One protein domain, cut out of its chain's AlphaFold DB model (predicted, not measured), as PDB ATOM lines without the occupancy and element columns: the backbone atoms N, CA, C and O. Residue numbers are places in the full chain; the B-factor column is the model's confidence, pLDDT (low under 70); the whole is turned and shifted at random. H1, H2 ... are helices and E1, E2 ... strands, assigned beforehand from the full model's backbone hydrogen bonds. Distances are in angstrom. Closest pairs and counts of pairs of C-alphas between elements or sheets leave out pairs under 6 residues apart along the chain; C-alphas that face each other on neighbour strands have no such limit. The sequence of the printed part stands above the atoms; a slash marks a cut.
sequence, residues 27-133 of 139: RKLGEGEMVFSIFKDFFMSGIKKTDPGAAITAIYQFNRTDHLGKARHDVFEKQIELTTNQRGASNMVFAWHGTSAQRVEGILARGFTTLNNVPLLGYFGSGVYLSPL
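What this domain is: This is residues 27 to 133 of the 139 residues of the protein "Poly ADP-ribose polymerase PARP" of Rhizophora mucronata (UniProt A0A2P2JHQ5). Three helices that do not touch one another make a loose, open frame, with long H2 at one side, H1 at another and short H3 near H2, and the unnamed stretch of residues 88 to 100 crosses between H2 and H3. Long unnamed stretches link these parts, and residues 111 to 133 fold back so that residues 131 to 132 pair with residues 95 to 96. The printed part has 107 residues, with three named helices and one named strand in the order H1, E1, H2, H3; it is mostly helix, though under half of the residues are in named elements. It is only just loose, close to compact, with a radius of gyration of the C-alphas of 16.0 A and spans of 44 by 38 by 30 A.

How they stand to each other: Begin with H2, residues 67 to 87, the longest helix. Look next at H3, residues 101 to 110: the two are near each other, with 6 pairs of C-alphas within 10 A. E1, residues 60 to 62, and H2 are only just apart, at 8.4 A. The closest C-alphas of E1 and H3, those of Phe 62 and Leu 108, are 7.4 A apart. E1 pairs with no named strand, but its residues 60 to 61 pair antiparallel with residues 27 to 28. H1, residues 34 to 47, is apart from H2, H3 and E1. Every O i to N i+4 pair is within hydrogen-bond range in H2 and H3, and 9 of 10 are in H1.

Where its parts are: Find C-alpha 67 at (-57.066, 106.841, 21.648); from there H2 runs 30.0 A to C-alpha 87 at (-43.330, 103.905, -4.885). H1 starts at C-alpha 34, (-52.918, 131.182, 12.063), and is 20.0 A long. H3 measures 14.6 A and E1 6.5 A.

The domain as a whole: The C-alphas farthest apart, of Gly 53 and Gln 86, are 44.8 A apart. The printed part has no cut. The links H1 to E1 and H2 to H3 are long; E1 to H2 is tight. In this model, look for low pLDDT, under 70, at residues 114 to 124.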
ATOM      1  N   ARG A  27     -62.315 120.998  18.237       92.75
ATOM      2  CA  ARG A  27     -62.219 122.341  18.815       92.75
ATOM      3  C   ARG A  27     -62.582 123.364  17.747       92.75
ATOM      4  O   ARG A  27     -62.089 123.274  16.623       92.75
ATOM      5  N   LYS A  28     -63.412 124.350  18.091       94.62
ATOM      6  CA  LYS A  28     -63.633 125.516  17.227       94.62
ATOM      7  C   LYS A  28     -62.359 126.365  17.202       94.62
ATOM      8  O   LYS A  28     -61.819 126.673  18.260       94.62
ATOM      9  N   LEU A  29     -61.887 126.714  16.010       95.81
ATOM     10  CA  LEU A  29     -60.763 127.630  15.841       95.81
ATOM     11  C   LEU A  29     -61.244 129.079  15.958       95.81
ATOM     12  O   LEU A  29     -62.296 129.435  15.415       95.81
ATOM     13  N   GLY A  30     -60.473 129.901  16.662       94.44
ATOM     14  CA  GLY A  30     -60.668 131.346  16.732       94.44
ATOM     15  C   GLY A  30     -60.119 132.055  15.494       94.44
ATOM     16  O   GLY A  30     -59.149 131.607  14.889       94.44
ATOM     17  N   GLU A  31     -60.704 133.201  15.140       91.88
ATOM     18  CA  GLU A  31     -60.311 133.952  13.936       91.88
ATOM     19  C   GLU A  31     -58.874 134.496  13.978       91.88
ATOM     20  O   GLU A  31     -58.279 134.740  12.934       91.88
ATOM     21  N   GLY A  32     -58.302 134.663  15.175       93.00
ATOM     22  CA  GLY A  32     -56.906 135.072  15.358       93.00
ATOM     23  C   GLY A  32     -55.890 133.932  15.227       93.00
ATOM     24  O   GLY A  32     -54.687 134.182  15.265       93.00
ATOM     25  N   GLU A  33     -56.333 132.677  15.101       96.75
ATOM     26  CA  GLU A  33     -55.423 131.542  14.966       96.75
ATOM     27  C   GLU A  33     -54.876 131.456  13.535       96.75
ATOM     28  O   GLU A  33     -55.628 131.438  12.566       96.75
ATOM     29  N   MET A  34     -53.557 131.309  13.383       96.12
ATOM     30  CA  MET A  34     -52.918 131.182  12.063       96.12
ATOM     31  C   MET A  34     -53.550 130.071  11.208       96.12
ATOM     32  O   MET A  34     -53.768 130.244  10.011       96.12
ATOM     33  N   VAL A  35     -53.888 128.941  11.836       94.56
ATOM     34  CA  VAL A  35     -54.534 127.802  11.170       94.56
ATOM     35  C   VAL A  35     -55.910 128.188  10.620       94.56
ATOM     36  O   VAL A  35     -56.262 127.761   9.521       94.56
ATOM     37  N   PHE A  36     -56.667 129.023  11.338       96.81
ATOM     38  CA  PHE A  36     -57.947 129.536  10.858       96.81
ATOM     39  C   PHE A  36     -57.753 130.340   9.570       96.81
ATOM     40  O   PHE A  36     -58.405 130.041   8.570       96.81
ATOM     41  N   SER A  37     -56.826 131.303   9.572       96.69
ATOM     42  CA  SER A  37     -56.556 132.158   8.409       96.69
ATOM     43  C   SER A  37     -56.106 131.353   7.192       96.69
ATOM     44  O   SER A  37     -56.659 131.533   6.113       96.69
ATOM     45  N   ILE A  38     -55.192 130.392   7.370       95.44
ATOM     46  CA  ILE A  38     -54.702 129.540   6.274       95.44
ATOM     47  C   ILE A  38     -55.856 128.791   5.593       95.44
ATOM     48  O   ILE A  38     -56.017 128.869   4.373       95.44
ATOM     49  N   PHE A  39     -56.677 128.066   6.359       95.19
ATOM     50  CA  PHE A  39     -57.774 127.288   5.772       95.19
ATOM     51  C   PHE A  39     -58.895 128.176   5.228       95.19
ATOM     52  O   PHE A  39     -59.485 127.836   4.199       95.19
ATOM     53  N   LYS A  40     -59.154 129.323   5.867       95.88
ATOM     54  CA  LYS A  40     -60.073 130.340   5.354       95.88
ATOM     55  C   LYS A  40     -59.624 130.840   3.987       95.88
ATOM     56  O   LYS A  40     -60.426 130.819   3.059       95.88
ATOM     57  N   ASP A  41     -58.366 131.228   3.834       95.12
ATOM     58  CA  ASP A  41     -57.867 131.798   2.584       95.12
ATOM     59  C   ASP A  41     -57.874 130.766   1.450       95.12
ATOM     60  O   ASP A  41     -58.380 131.056   0.359       95.12
ATOM     61  N   PHE A  42     -57.424 129.530   1.711       94.81
ATOM     62  CA  PHE A  42     -57.495 128.451   0.719       94.81
ATOM     63  C   PHE A  42     -58.930 128.195   0.259       94.81
ATOM     64  O   PHE A  42     -59.200 128.216  -0.944       94.81
ATOM     65  N   PHE A  43     -59.861 128.007   1.198       95.56
ATOM     66  CA  PHE A  43     -61.253 127.725   0.864       95.56
ATOM     67  C   PHE A  43     -61.908 128.899   0.122       95.56
ATOM     68  O   PHE A  43     -62.505 128.714  -0.941       95.56
ATOM     69  N   MET A  44     -61.744 130.123   0.636       95.94
ATOM     70  CA  MET A  44     -62.388 131.316   0.085       95.94
ATOM     71  C   MET A  44     -61.860 131.689  -1.299       95.94
ATOM     72  O   MET A  44     -62.645 132.115  -2.145       95.94
ATOM     73  N   SER A  45     -60.564 131.488  -1.560       94.06
ATOM     74  CA  SER A  45     -59.973 131.731  -2.885       94.06
ATOM     75  C   SER A  45     -60.579 130.843  -3.980       94.06
ATOM     76  O   SER A  45     -60.651 131.247  -5.143       94.06
ATOM     77  N   GLY A  46     -61.029 129.641  -3.612       93.44
ATOM     78  CA  GLY A  46     -61.655 128.689  -4.518       93.44
ATOM     79  C   GLY A  46     -63.163 128.886  -4.639       93.44
ATOM     80  O   GLY A  46     -63.678 128.975  -5.752       93.44
ATOM     81  N   ILE A  47     -63.878 128.967  -3.511       95.12
ATOM     82  CA  ILE A  47     -65.350 128.976  -3.505       95.12
ATOM     83  C   ILE A  47     -65.929 130.270  -4.086       95.12
ATOM     84  O   ILE A  47     -66.908 130.211  -4.823       95.12
ATOM     85  N   LYS A  48     -65.280 131.425  -3.860       93.88
ATOM     86  CA  LYS A  48     -65.755 132.733  -4.349       93.88
ATOM     87  C   LYS A  48     -65.818 132.844  -5.869       93.88
ATOM     88  O   LYS A  48     -66.489 133.732  -6.385       93.88
ATOM     89  N   LYS A  49     -65.119 131.963  -6.587       92.06
ATOM     90  CA  LYS A  49     -65.185 131.883  -8.052       92.06
ATOM     91  C   LYS A  49     -66.542 131.372  -8.540       92.06
ATOM     92  O   LYS A  49     -66.937 131.704  -9.650       92.06
ATOM     93  N   THR A  50     -67.229 130.582  -7.716       91.69
ATOM     94  CA  THR A  50     -68.512 129.944  -8.044       91.69
ATOM     95  C   THR A  50     -69.660 130.555  -7.245       91.69
ATOM     96  O   THR A  50     -70.741 130.753  -7.788       91.69
ATOM     97  N   ASP A  51     -69.418 130.897  -5.980       93.06
ATOM     98  CA  ASP A  51     -70.369 131.574  -5.101       93.06
ATOM     99  C   ASP A  51     -69.700 132.790  -4.433       93.06
ATOM    100  O   ASP A  51     -69.068 132.664  -3.377       93.06
ATOM    101  N   PRO A  52     -69.820 133.989  -5.034       93.31
ATOM    102  CA  PRO A  52     -69.275 135.218  -4.462       93.31
ATOM    103  C   PRO A  52     -69.856 135.577  -3.085       93.31
ATOM    104  O   PRO A  52     -69.213 136.322  -2.340       93.31
ATOM    105  N   GLY A  53     -71.051 135.072  -2.753       95.31
ATOM    106  CA  GLY A  53     -71.750 135.318  -1.490       95.31
ATOM    107  C   GLY A  53     -71.368 134.356  -0.365       95.31
ATOM    108  O   GLY A  53     -71.787 134.565   0.775       95.31
ATOM    109  N   ALA A  54     -70.565 133.329  -0.651       94.25
ATOM    110  CA  ALA A  54     -70.149 132.346   0.339       94.25
ATOM    111  C   ALA A  54     -69.418 132.998   1.525       94.25
ATOM    112  O   ALA A  54     -68.535 133.847   1.362       94.25
ATOM    113  N   ALA A  55     -69.746 132.539   2.732       95.44
ATOM    114  CA  ALA A  55     -69.121 132.969   3.974       95.44
ATOM    115  C   ALA A  55     -68.780 131.762   4.857       95.44
ATOM    116  O   ALA A  55     -69.534 130.793   4.935       95.44
ATOM    117  N   ILE A  56     -67.646 131.837   5.557       94.69
ATOM    118  CA  ILE A  56     -67.272 130.843   6.566       94.69
ATOM    119  C   ILE A  56     -67.953 131.208   7.879       94.69
ATOM    120  O   ILE A  56     -67.718 132.284   8.420       94.69
ATOM    121  N   THR A  57     -68.766 130.295   8.406       94.81
ATOM    122  CA  THR A  57     -69.466 130.473   9.689       94.81
ATOM    123  C   THR A  57     -68.654 129.962  10.878       94.81
ATOM    124  O   THR A  57     -68.763 130.486  11.985       94.81
ATOM    125  N   ALA A  58     -67.836 128.930  10.667       95.06
ATOM    126  CA  ALA A  58     -66.918 128.384  11.656       95.06
ATOM    127  C   ALA A  58     -65.898 127.453  10.991       95.06
ATOM    128  O   ALA A  58     -66.183 126.836   9.965       95.06
ATOM    129  N   ILE A  59     -64.739 127.297  11.631       95.75
ATOM    130  CA  ILE A  59     -63.767 126.252  11.307       95.75
ATOM    131  C   ILE A  59     -63.551 125.424  12.569       95.75
ATOM    132  O   ILE A  59     -63.294 125.967  13.644       95.75
ATOM    133  N   TYR A  60     -63.672 124.108  12.435       95.12
ATOM    134  CA  TYR A  60     -63.443 123.160  13.516       95.12
ATOM    135  C   TYR A  60     -62.232 122.298  13.181       95.12
ATOM    136  O   TYR A  60     -62.140 121.740  12.089       95.12
ATOM    137  N   GLN A  61     -61.317 122.169  14.135       93.25
ATOM    138  CA  GLN A  61     -60.186 121.261  14.039       93.25
ATOM    139  C   GLN A  61     -60.519 119.960  14.764       93.25
ATOM    140  O   GLN A  61     -60.901 119.978  15.935       93.25
ATOM    141  N   PHE A  62     -60.341 118.829  14.081       92.00
ATOM    142  CA  PHE A  62     -60.432 117.517  14.714       92.00
ATOM    143  C   PHE A  62     -59.260 117.313  15.678       92.00
ATOM    144  O   PHE A  62     -58.091 117.389  15.289       92.00
ATOM    145  N   ASN A  63     -59.584 117.056  16.938       87.62
ATOM    146  CA  ASN A  63     -58.630 116.818  17.999       87.62
ATOM    147  C   ASN A  63     -58.248 115.333  18.033       87.62
ATOM    148  O   ASN A  63     -59.090 114.464  18.232       87.62
ATOM    149  N   ARG A  64     -56.955 115.050  17.866       86.00
ATOM    150  CA  ARG A  64     -56.394 113.690  17.818       86.00
ATOM    151  C   ARG A  64     -55.912 113.206  19.188       86.00
ATOM    152  O   ARG A  64     -55.016 112.374  19.258       86.00
ATOM    153  N   THR A  65     -56.399 113.783  20.284       82.44
ATOM    154  CA  THR A  65     -55.913 113.440  21.632       82.44
ATOM    155  C   THR A  65     -56.483 112.134  22.165       82.44
ATOM    156  O   THR A  65     -55.845 111.519  23.017       82.44
ATOM    157  N   ASP A  66     -57.654 111.713  21.690       85.12
ATOM    158  CA  ASP A  66     -58.275 110.456  22.099       85.12
ATOM    159  C   ASP A  66     -57.559 109.243  21.482       85.12
ATOM    160  O   ASP A  66     -56.869 109.340  20.465       85.12
ATOM    161  N   HIS A  67     -57.719 108.073  22.105       87.12
ATOM    162  CA  HIS A  67     -57.066 106.841  21.648       87.12
ATOM    163  C   HIS A  67     -57.397 106.518  20.186       87.12
ATOM    164  O   HIS A  67     -56.516 106.119  19.427       87.12
ATOM    165  N   LEU A  68     -58.650 106.736  19.779       86.00
ATOM    166  CA  LEU A  68     -59.091 106.479  18.414       86.00
ATOM    167  C   LEU A  68     -58.512 107.494  17.418       86.00
ATOM    168  O   LEU A  68     -58.129 107.114  16.311       86.00
ATOM    169  N   GLY A  69     -58.440 108.778  17.774       88.31
ATOM    170  CA  GLY A  69     -57.805 109.808  16.957       88.31
ATOM    171  C   GLY A  69     -56.309 109.566  16.766       88.31
ATOM    172  O   GLY A  69     -55.834 109.671  15.634       88.31
ATOM    173  N   LYS A  70     -55.595 109.169  17.830       91.75
ATOM    174  CA  LYS A  70     -54.178 108.768  17.763       91.75
ATOM    175  C   LYS A  70     -53.984 107.559  16.855       91.75
ATOM    176  O   LYS A  70     -53.264 107.657  15.873       91.75
ATOM    177  N   ALA A  71     -54.720 106.473  17.094       92.19
ATOM    178  CA  ALA A  71     -54.601 105.257  16.289       92.19
ATOM    179  C   ALA A  71     -54.872 105.510  14.794       92.19
ATOM    180  O   ALA A  71     -54.155 104.996  13.937       92.19
ATOM    181  N   ARG A  72     -55.873 106.338  14.459       91.00
ATOM    182  CA  ARG A  72     -56.145 106.724  13.062       91.00
ATOM    183  C   ARG A  72     -54.994 107.508  12.439       91.00
ATOM    184  O   ARG A  72     -54.699 107.311  11.263       91.00
ATOM    185  N   HIS A  73     -54.372 108.399  13.206       93.19
ATOM    186  CA  HIS A  73     -53.218 109.158  12.748       93.19
ATOM    187  C   HIS A  73     -52.009 108.252  12.504       93.19
ATOM    188  O   HIS A  73     -51.433 108.306  11.424       93.19
ATOM    189  N   ASP A  74     -51.703 107.362  13.446       95.56
ATOM    190  CA  ASP A  74     -50.555 106.456  13.360       95.56
ATOM    191  C   ASP A  74     -50.678 105.510  12.155       95.56
ATOM    192  O   ASP A  74     -49.720 105.301  11.409       95.56
ATOM    193  N   VAL A  75     -51.881 104.977  11.902       95.94
ATOM    194  CA  VAL A  75     -52.155 104.155  10.709       95.94
ATOM    195  C   VAL A  75     -51.962 104.964   9.423       95.94
ATOM    196  O   VAL A  75     -51.394 104.454   8.457       95.94
ATOM    197  N   PHE A  76     -52.405 106.224   9.398       95.06
ATOM    198  CA  PHE A  76     -52.223 107.102   8.244       95.06
ATOM    199  C   PHE A  76     -50.740 107.407   7.982       95.06
ATOM    200  O   PHE A  76     -50.282 107.279   6.845       95.06
ATOM    201  N   GLU A  77     -49.968 107.735   9.019       97.12
ATOM    202  CA  GLU A  77     -48.522 107.965   8.906       97.12
ATOM    203  C   GLU A  77     -47.784 106.702   8.453       97.12
ATOM    204  O   GLU A  77     -46.945 106.765   7.548       97.12
ATOM    205  N   LYS A  78     -48.154 105.531   8.986       98.12
ATOM    206  CA  LYS A  78     -47.554 104.269   8.549       98.12
ATOM    207  C   LYS A  78     -47.867 103.964   7.085       98.12
ATOM    208  O   LYS A  78     -46.993 103.495   6.358       98.12
ATOM    209  N   GLN A  79     -49.077 104.273   6.622       97.56
ATOM    210  CA  GLN A  79     -49.436 104.121   5.212       97.56
ATOM    211  C   GLN A  79     -48.622 105.057   4.304       97.56
ATOM    212  O   GLN A  79     -48.227 104.644   3.209       97.56
ATOM    213  N   ILE A  80     -48.336 106.290   4.741       97.75
ATOM    214  CA  ILE A  80     -47.454 107.221   4.018       97.75
ATOM    215  C   ILE A  80     -46.048 106.630   3.876       97.75
ATOM    216  O   ILE A  80     -45.498 106.630   2.771       97.75
ATOM    217  N   GLU A  81     -45.483 106.105   4.965       98.19
ATOM    218  CA  GLU A  81     -44.152 105.488   4.981       98.19
ATOM    219  C   GLU A  81     -44.090 104.284   4.029       98.19
ATOM    220  O   GLU A  81     -43.241 104.235   3.138       98.19
ATOM    221  N   LEU A  82     -45.041 103.351   4.146       98.12
ATOM    222  CA  LEU A  82     -45.108 102.161   3.293       98.12
ATOM    223  C   LEU A  82     -45.260 102.524   1.811       98.12
ATOM    224  O   LEU A  82     -44.570 101.962   0.961       98.12
ATOM    225  N   THR A  83     -46.124 103.492   1.497       97.88
ATOM    226  CA  THR A  83     -46.338 103.946   0.115       97.88
ATOM    227  C   THR A  83     -45.077 104.597  -0.448       97.88
ATOM    228  O   THR A  83     -44.713 104.328  -1.591       97.88
ATOM    229  N   THR A  84     -44.378 105.401   0.360       97.81
ATOM    230  CA  THR A  84     -43.103 106.020  -0.030       97.81
ATOM    231  C   THR A  84     -42.044 104.961  -0.301       97.81
ATOM    232  O   THR A  84     -41.412 104.998  -1.352       97.81
ATOM    233  N   ASN A  85     -41.907 103.969   0.578       97.81
ATOM    234  CA  ASN A  85     -40.944 102.882   0.398       97.81
ATOM    235  C   ASN A  85     -41.235 102.053  -0.861       97.81
ATOM    236  O   ASN A  85     -40.313 101.633  -1.553       97.81
ATOM    237  N   GLN A  86     -42.514 101.828  -1.181       97.94
ATOM    238  CA  GLN A  86     -42.911 101.027  -2.339       97.94
ATOM    239  C   GLN A  86     -42.836 101.798  -3.666       97.94
ATOM    240  O   GLN A  86     -42.575 101.195  -4.706       97.94
ATOM    241  N   ARG A  87     -43.121 103.107  -3.660       97.31
ATOM    242  CA  ARG A  87     -43.330 103.905  -4.885       97.31
ATOM    243  C   ARG A  87     -42.317 105.034  -5.078       97.31
ATOM    244  O   ARG A  87     -42.403 105.754  -6.066       97.31
ATOM    245  N   GLY A  88     -41.403 105.234  -4.133       97.25
ATOM    246  CA  GLY A  88     -40.459 106.358  -4.090       97.25
ATOM    247  C   GLY A  88     -41.052 107.664  -3.545       97.25
ATOM    248  O   GLY A  88     -40.304 108.538  -3.120       97.25
ATOM    249  N   ALA A  89     -42.381 107.803  -3.517       94.81
ATOM    250  CA  ALA A  89     -43.091 108.942  -2.939       94.81
ATOM    251  C   ALA A  89     -44.509 108.541  -2.497       94.81
ATOM    252  O   ALA A  89     -45.146 107.687  -3.116       94.81
ATOM    253  N   SER A  90     -45.032 109.185  -1.450       95.06
ATOM    254  CA  SER A  90     -46.420 108.991  -1.003       95.06
ATOM    255  C   SER A  90     -47.446 109.761  -1.833       95.06
ATOM    256  O   SER A  90     -48.608 109.364  -1.869       95.06
ATOM    257  N   ASN A  91     -47.031 110.859  -2.482       95.00
ATOM    258  CA  ASN A  91     -47.914 111.809  -3.168       95.00
ATOM    259  C   ASN A  91     -49.093 112.270  -2.288       95.00
ATOM    260  O   ASN A  91     -50.227 112.377  -2.753       95.00
ATOM    261  N   MET A  92     -48.831 112.515  -1.000       95.44
ATOM    262  CA  MET A  92     -49.836 113.021  -0.065       95.44
ATOM    263  C   MET A  92     -50.260 114.445  -0.445       95.44
ATOM    264  O   MET A  92     -49.420 115.312  -0.684       95.44
ATOM    265  N   VAL A  93     -51.573 114.677  -0.489       94.88
ATOM    266  CA  VAL A  93     -52.176 115.962  -0.857       94.88
ATOM    267  C   VAL A  93     -53.272 116.359   0.126       94.88
ATOM    268  O   VAL A  93     -53.930 115.509   0.727       94.88
ATOM    269  N   PHE A  94     -53.510 117.665   0.237       94.12
ATOM    270  CA  PHE A  94     -54.709 118.203   0.874       94.12
ATOM    271  C   PHE A  94     -55.852 118.285  -0.139       94.12
ATOM    272  O   PHE A  94     -55.650 118.669  -1.293       94.12
ATOM    273  N   ALA A  95     -57.058 117.950   0.308       94.62
ATOM    274  CA  ALA A  95     -58.256 117.961  -0.515       94.62
ATOM    275  C   ALA A  95     -59.501 118.267   0.333       94.62
ATOM    276  O   ALA A  95     -59.488 118.099   1.554       94.62
ATOM    277  N   TRP A  96     -60.571 118.710  -0.321       94.81
ATOM    278  CA  TRP A  96     -61.856 119.035   0.293       94.81
ATOM    279  C   TRP A  96     -62.853 117.890   0.133       94.81
ATOM    280  O   TRP A  96     -62.848 117.195  -0.879       94.81
ATOM    281  N   HIS A  97     -63.748 117.724   1.101       92.81
ATOM    282  CA  HIS A  97     -64.875 116.799   1.008       92.81
ATOM    283  C   HIS A  97     -66.159 117.535   1.393       92.81
ATOM    284  O   HIS A  97     -66.309 117.945   2.547       92.81
ATOM    285  N   GLY A  98     -67.061 117.723   0.427       90.81
ATOM    286  CA  GLY A  98     -68.386 118.292   0.649       90.81
ATOM    287  C   GLY A  98     -69.347 117.214   1.139       90.81
ATOM    288  O   GLY A  98     -69.416 116.124   0.577       90.81
ATOM    289  N   THR A  99     -70.074 117.468   2.230       90.31
ATOM    290  CA  THR A  99     -71.040 116.490   2.744       90.31
ATOM    291  C   THR A  99     -72.077 117.123   3.667       90.31
ATOM    292  O   THR A  99     -71.969 118.288   4.049       90.31
ATOM    293  N   SER A 100     -73.104 116.356   4.031       89.94
ATOM    294  CA  SER A 100     -74.142 116.823   4.950       89.94
ATOM    295  C   SER A 100     -73.654 116.842   6.401       89.94
ATOM    296  O   SER A 100     -72.795 116.059   6.801       89.94
ATOM    297  N   ALA A 101     -74.277 117.682   7.227       90.19
ATOM    298  CA  ALA A 101     -74.004 117.756   8.661       90.19
ATOM    299  C   ALA A 101     -74.016 116.377   9.355       90.19
ATOM    300  O   ALA A 101     -73.103 116.050  10.104       90.19
ATOM    301  N   GLN A 102     -75.007 115.534   9.057       88.00
ATOM    302  CA  GLN A 102     -75.106 114.185   9.627       88.00
ATOM    303  C   GLN A 102     -73.914 113.291   9.238       88.00
ATOM    304  O   GLN A 102     -73.431 112.494  10.041       88.00
ATOM    305  N   ARG A 103     -73.411 113.420   8.005       89.50
ATOM    306  CA  ARG A 103     -72.259 112.640   7.533       89.50
ATOM    307  C   ARG A 103     -70.948 113.133   8.137       89.50
ATOM    308  O   ARG A 103     -70.094 112.299   8.427       89.50
ATOM    309  N   VAL A 104     -70.806 114.438   8.393       91.69
ATOM    310  CA  VAL A 104     -69.646 114.990   9.121       91.69
ATOM    311  C   VAL A 104     -69.494 114.306  10.478       91.69
ATOM    312  O   VAL A 104     -68.412 113.817  10.792       91.69
ATOM    313  N   GLU A 105     -70.573 114.190  11.253       89.81
ATOM    314  CA  GLU A 105     -70.550 113.505  12.551       89.81
ATOM    315  C   GLU A 105     -70.073 112.049  12.423       89.81
ATOM    316  O   GLU A 105     -69.160 111.615  13.132       89.81
ATOM    317  N   GLY A 106     -70.615 111.315  11.445       89.44
ATOM    318  CA  GLY A 106     -70.201 109.943  11.152       89.44
ATOM    319  C   GLY A 106     -68.721 109.818  10.769       89.44
ATOM    320  O   GLY A 106     -68.063 108.866  11.200       89.44
ATOM    321  N   ILE A 107     -68.192 110.772   9.996       91.62
ATOM    322  CA  ILE A 107     -66.780 110.821   9.592       91.62
ATOM    323  C   ILE A 107     -65.877 111.122  10.790       91.62
ATOM    324  O   ILE A 107     -64.853 110.463  10.973       91.62
ATOM    325  N   LEU A 108     -66.241 112.074  11.645       90.88
ATOM    326  CA  LEU A 108     -65.425 112.410  12.814       90.88
ATOM    327  C   LEU A 108     -65.372 111.240  13.805       90.88
ATOM    328  O   LEU A 108     -64.290 110.908  14.306       90.88
ATOM    329  N   ALA A 109     -66.496 110.545  13.997       87.31
ATOM    330  CA  ALA A 109     -66.585 109.388  14.881       87.31
ATOM    331  C   ALA A 109     -65.829 108.157  14.352       87.31
ATOM    332  O   ALA A 109     -65.119 107.504  15.113       87.31
ATOM    333  N   ARG A 110     -65.972 107.817  13.062       87.25
ATOM    334  CA  ARG A 110     -65.530 106.509  12.525       87.25
ATOM    335  C   ARG A 110     -64.585 106.584  11.325       87.25
ATOM    336  O   ARG A 110     -64.107 105.557  10.860       87.25
ATOM    337  N   GLY A 111     -64.286 107.780  10.834       88.94
ATOM    338  CA  GLY A 111     -63.549 107.994   9.592       88.94
ATOM    339  C   GLY A 111     -64.432 107.870   8.348       88.94
ATOM    340  O   GLY A 111     -65.659 107.752   8.415       88.94
ATOM    341  N   PHE A 112     -63.797 107.916   7.180       88.81
ATOM    342  CA  PHE A 112     -64.481 107.695   5.913       88.81
ATOM    343  C   PHE A 112     -64.844 106.215   5.767       88.81
ATOM    344  O   PHE A 112     -63.986 105.342   5.859       88.81
ATOM    345  N   THR A 113     -66.127 105.934   5.550       80.12
ATOM    346  CA  THR A 113     -66.655 104.575   5.379       80.12
ATOM    347  C   THR A 113     -67.513 104.526   4.123       80.12
ATOM    348  O   THR A 113     -67.997 105.562   3.668       80.12
ATOM    349  N   THR A 114     -67.760 103.332   3.586       66.75
ATOM    350  CA  THR A 114     -68.625 103.141   2.409       66.75
ATOM    351  C   THR A 114     -70.041 103.692   2.609       66.75
ATOM    352  O   THR A 114     -70.651 104.154   1.651       66.75
ATOM    353  N   LEU A 115     -70.531 103.729   3.856       59.69
ATOM    354  CA  LEU A 115     -71.821 104.318   4.242       59.69
ATOM    355  C   LEU A 115     -71.862 105.849   4.109       59.69
ATOM    356  O   LEU A 115     -72.939 106.430   3.998       59.69
ATOM    357  N   ASN A 116     -70.700 106.505   4.121       57.38
ATOM    358  CA  ASN A 116     -70.591 107.958   4.009       57.38
ATOM    359  C   ASN A 116     -70.440 108.417   2.548       57.38
ATOM    360  O   ASN A 116     -70.497 109.621   2.286       57.38
ATOM    361  N   ASN A 117     -70.295 107.488   1.596       60.75
ATOM    362  CA  ASN A 117     -70.118 107.809   0.183       60.75
ATOM    363  C   ASN A 117     -71.420 108.365  -0.407       60.75
ATOM    364  O   ASN A 117     -72.515 107.835  -0.200       60.75
ATOM    365  N   VAL A 118     -71.331 109.491  -1.109       58.78
ATOM    366  CA  VAL A 118     -72.400 109.938  -2.008       58.78
ATOM    367  C   VAL A 118     -72.153 109.213  -3.331       58.78
ATOM    368  O   VAL A 118     -71.017 109.247  -3.804       58.78
ATOM    369  N   PRO A 119     -73.148 108.544  -3.939       54.75
ATOM    370  CA  PRO A 119     -73.010 108.110  -5.317       54.75
ATOM    371  C   PRO A 119     -72.912 109.368  -6.184       54.75
ATOM    372  O   PRO A 119     -73.921 110.016  -6.461       54.75
ATOM    373  N   LEU A 120     -71.697 109.757  -6.566       56.41
ATOM    374  CA  LEU A 120     -71.511 110.769  -7.592       56.41
ATOM    375  C   LEU A 120     -71.754 110.075  -8.932       56.41
ATOM    376  O   LEU A 120     -71.125 109.059  -9.215       56.41
ATOM    377  N   LEU A 121     -72.725 110.590  -9.690       54.81
ATOM    378  CA  LEU A 121     -73.159 110.151 -11.022       54.81
ATOM    379  C   LEU A 121     -72.141 109.258 -11.760       54.81
ATOM    380  O   LEU A 121     -71.275 109.765 -12.462       54.81
ATOM    381  N   GLY A 122     -72.278 107.939 -11.589       51.91
ATOM    382  CA  GLY A 122     -71.949 106.832 -12.503       51.91
ATOM    383  C   GLY A 122     -70.579 106.710 -13.192       51.91
ATOM    384  O   GLY A 122     -70.325 105.654 -13.760       51.91
ATOM    385  N   TYR A 123     -69.700 107.713 -13.184       61.34
ATOM    386  CA  TYR A 123     -68.567 107.784 -14.122       61.34
ATOM    387  C   TYR A 123     -67.206 107.410 -13.521       61.34
ATOM    388  O   TYR A 123     -66.313 107.011 -14.261       61.34
ATOM    389  N   PHE A 124     -67.029 107.499 -12.198       65.38
ATOM    390  CA  PHE A 124     -65.703 107.416 -11.556       65.38
ATOM    391  C   PHE A 124     -65.568 106.290 -10.511       65.38
ATOM    392  O   PHE A 124     -64.665 106.318  -9.678       65.38
ATOM    393  N   GLY A 125     -66.452 105.288 -10.556       71.50
ATOM    394  CA  GLY A 125     -66.446 104.143  -9.635       71.50
ATOM    395  C   GLY A 125     -67.132 104.418  -8.292       71.50
ATOM    396  O   GLY A 125     -67.798 105.427  -8.124       71.50
ATOM    397  N   SER A 126     -66.999 103.501  -7.332       75.12
ATOM    398  CA  SER A 126     -67.584 103.637  -5.989       75.12
ATOM    399  C   SER A 126     -66.496 104.000  -4.980       75.12
ATOM    400  O   SER A 126     -65.617 103.181  -4.713       75.12
ATOM    401  N   GLY A 127     -66.551 105.197  -4.387       81.44
ATOM    402  CA  GLY A 127     -65.524 105.648  -3.445       81.44
ATOM    403  C   GLY A 127     -65.833 106.967  -2.735       81.44
ATOM    404  O   GLY A 127     -66.926 107.520  -2.861       81.44
ATOM    405  N   VAL A 128     -64.852 107.446  -1.965       85.31
ATOM    406  CA  VAL A 128     -64.875 108.780  -1.349       85.31
ATOM    407  C   VAL A 128     -64.380 109.782  -2.383       85.31
ATOM    408  O   VAL A 128     -63.254 109.670  -2.864       85.31
ATOM    409  N   TYR A 129     -65.209 110.774  -2.690       87.62
ATOM    410  CA  TYR A 129     -64.846 111.852  -3.600       87.62
ATOM    411  C   TYR A 129     -64.220 113.011  -2.843       87.62
ATOM    412  O   TYR A 129     -64.716 113.431  -1.792       87.62
ATOM    413  N   LEU A 130     -63.119 113.505  -3.400       91.25
ATOM    414  CA  LEU A 130     -62.346 114.609  -2.863       91.25
ATOM    415  C   LEU A 130     -62.145 115.658  -3.957       91.25
ATOM    416  O   LEU A 130     -61.755 115.341  -5.079       91.25
ATOM    417  N   SER A 131     -62.385 116.911  -3.603       92.50
ATOM    418  CA  SER A 131     -62.110 118.078  -4.429       92.50
ATOM    419  C   SER A 131     -60.666 118.548  -4.240       92.50
ATOM    420  O   SER A 131     -60.204 118.631  -3.101       92.50
ATOM    421  N   PRO A 132     -59.941 118.920  -5.309       93.19
ATOM    422  CA  PRO A 132     -58.613 119.514  -5.182       93.19
ATOM    423  C   PRO A 132     -58.623 120.773  -4.305       93.19
ATOM    424  O   PRO A 132     -59.600 121.523  -4.304       93.19
ATOM    425  N   LEU A 133     -57.514 121.060  -3.614       91.06
ATOM    426  CA  LEU A 133     -57.404 122.185  -2.672       91.06
ATOM    427  C   LEU A 133     -57.837 123.545  -3.264       91.06
ATOM    428  O   LEU A 133     -58.439 124.356  -2.565       91.06
TER     429      LEU A 133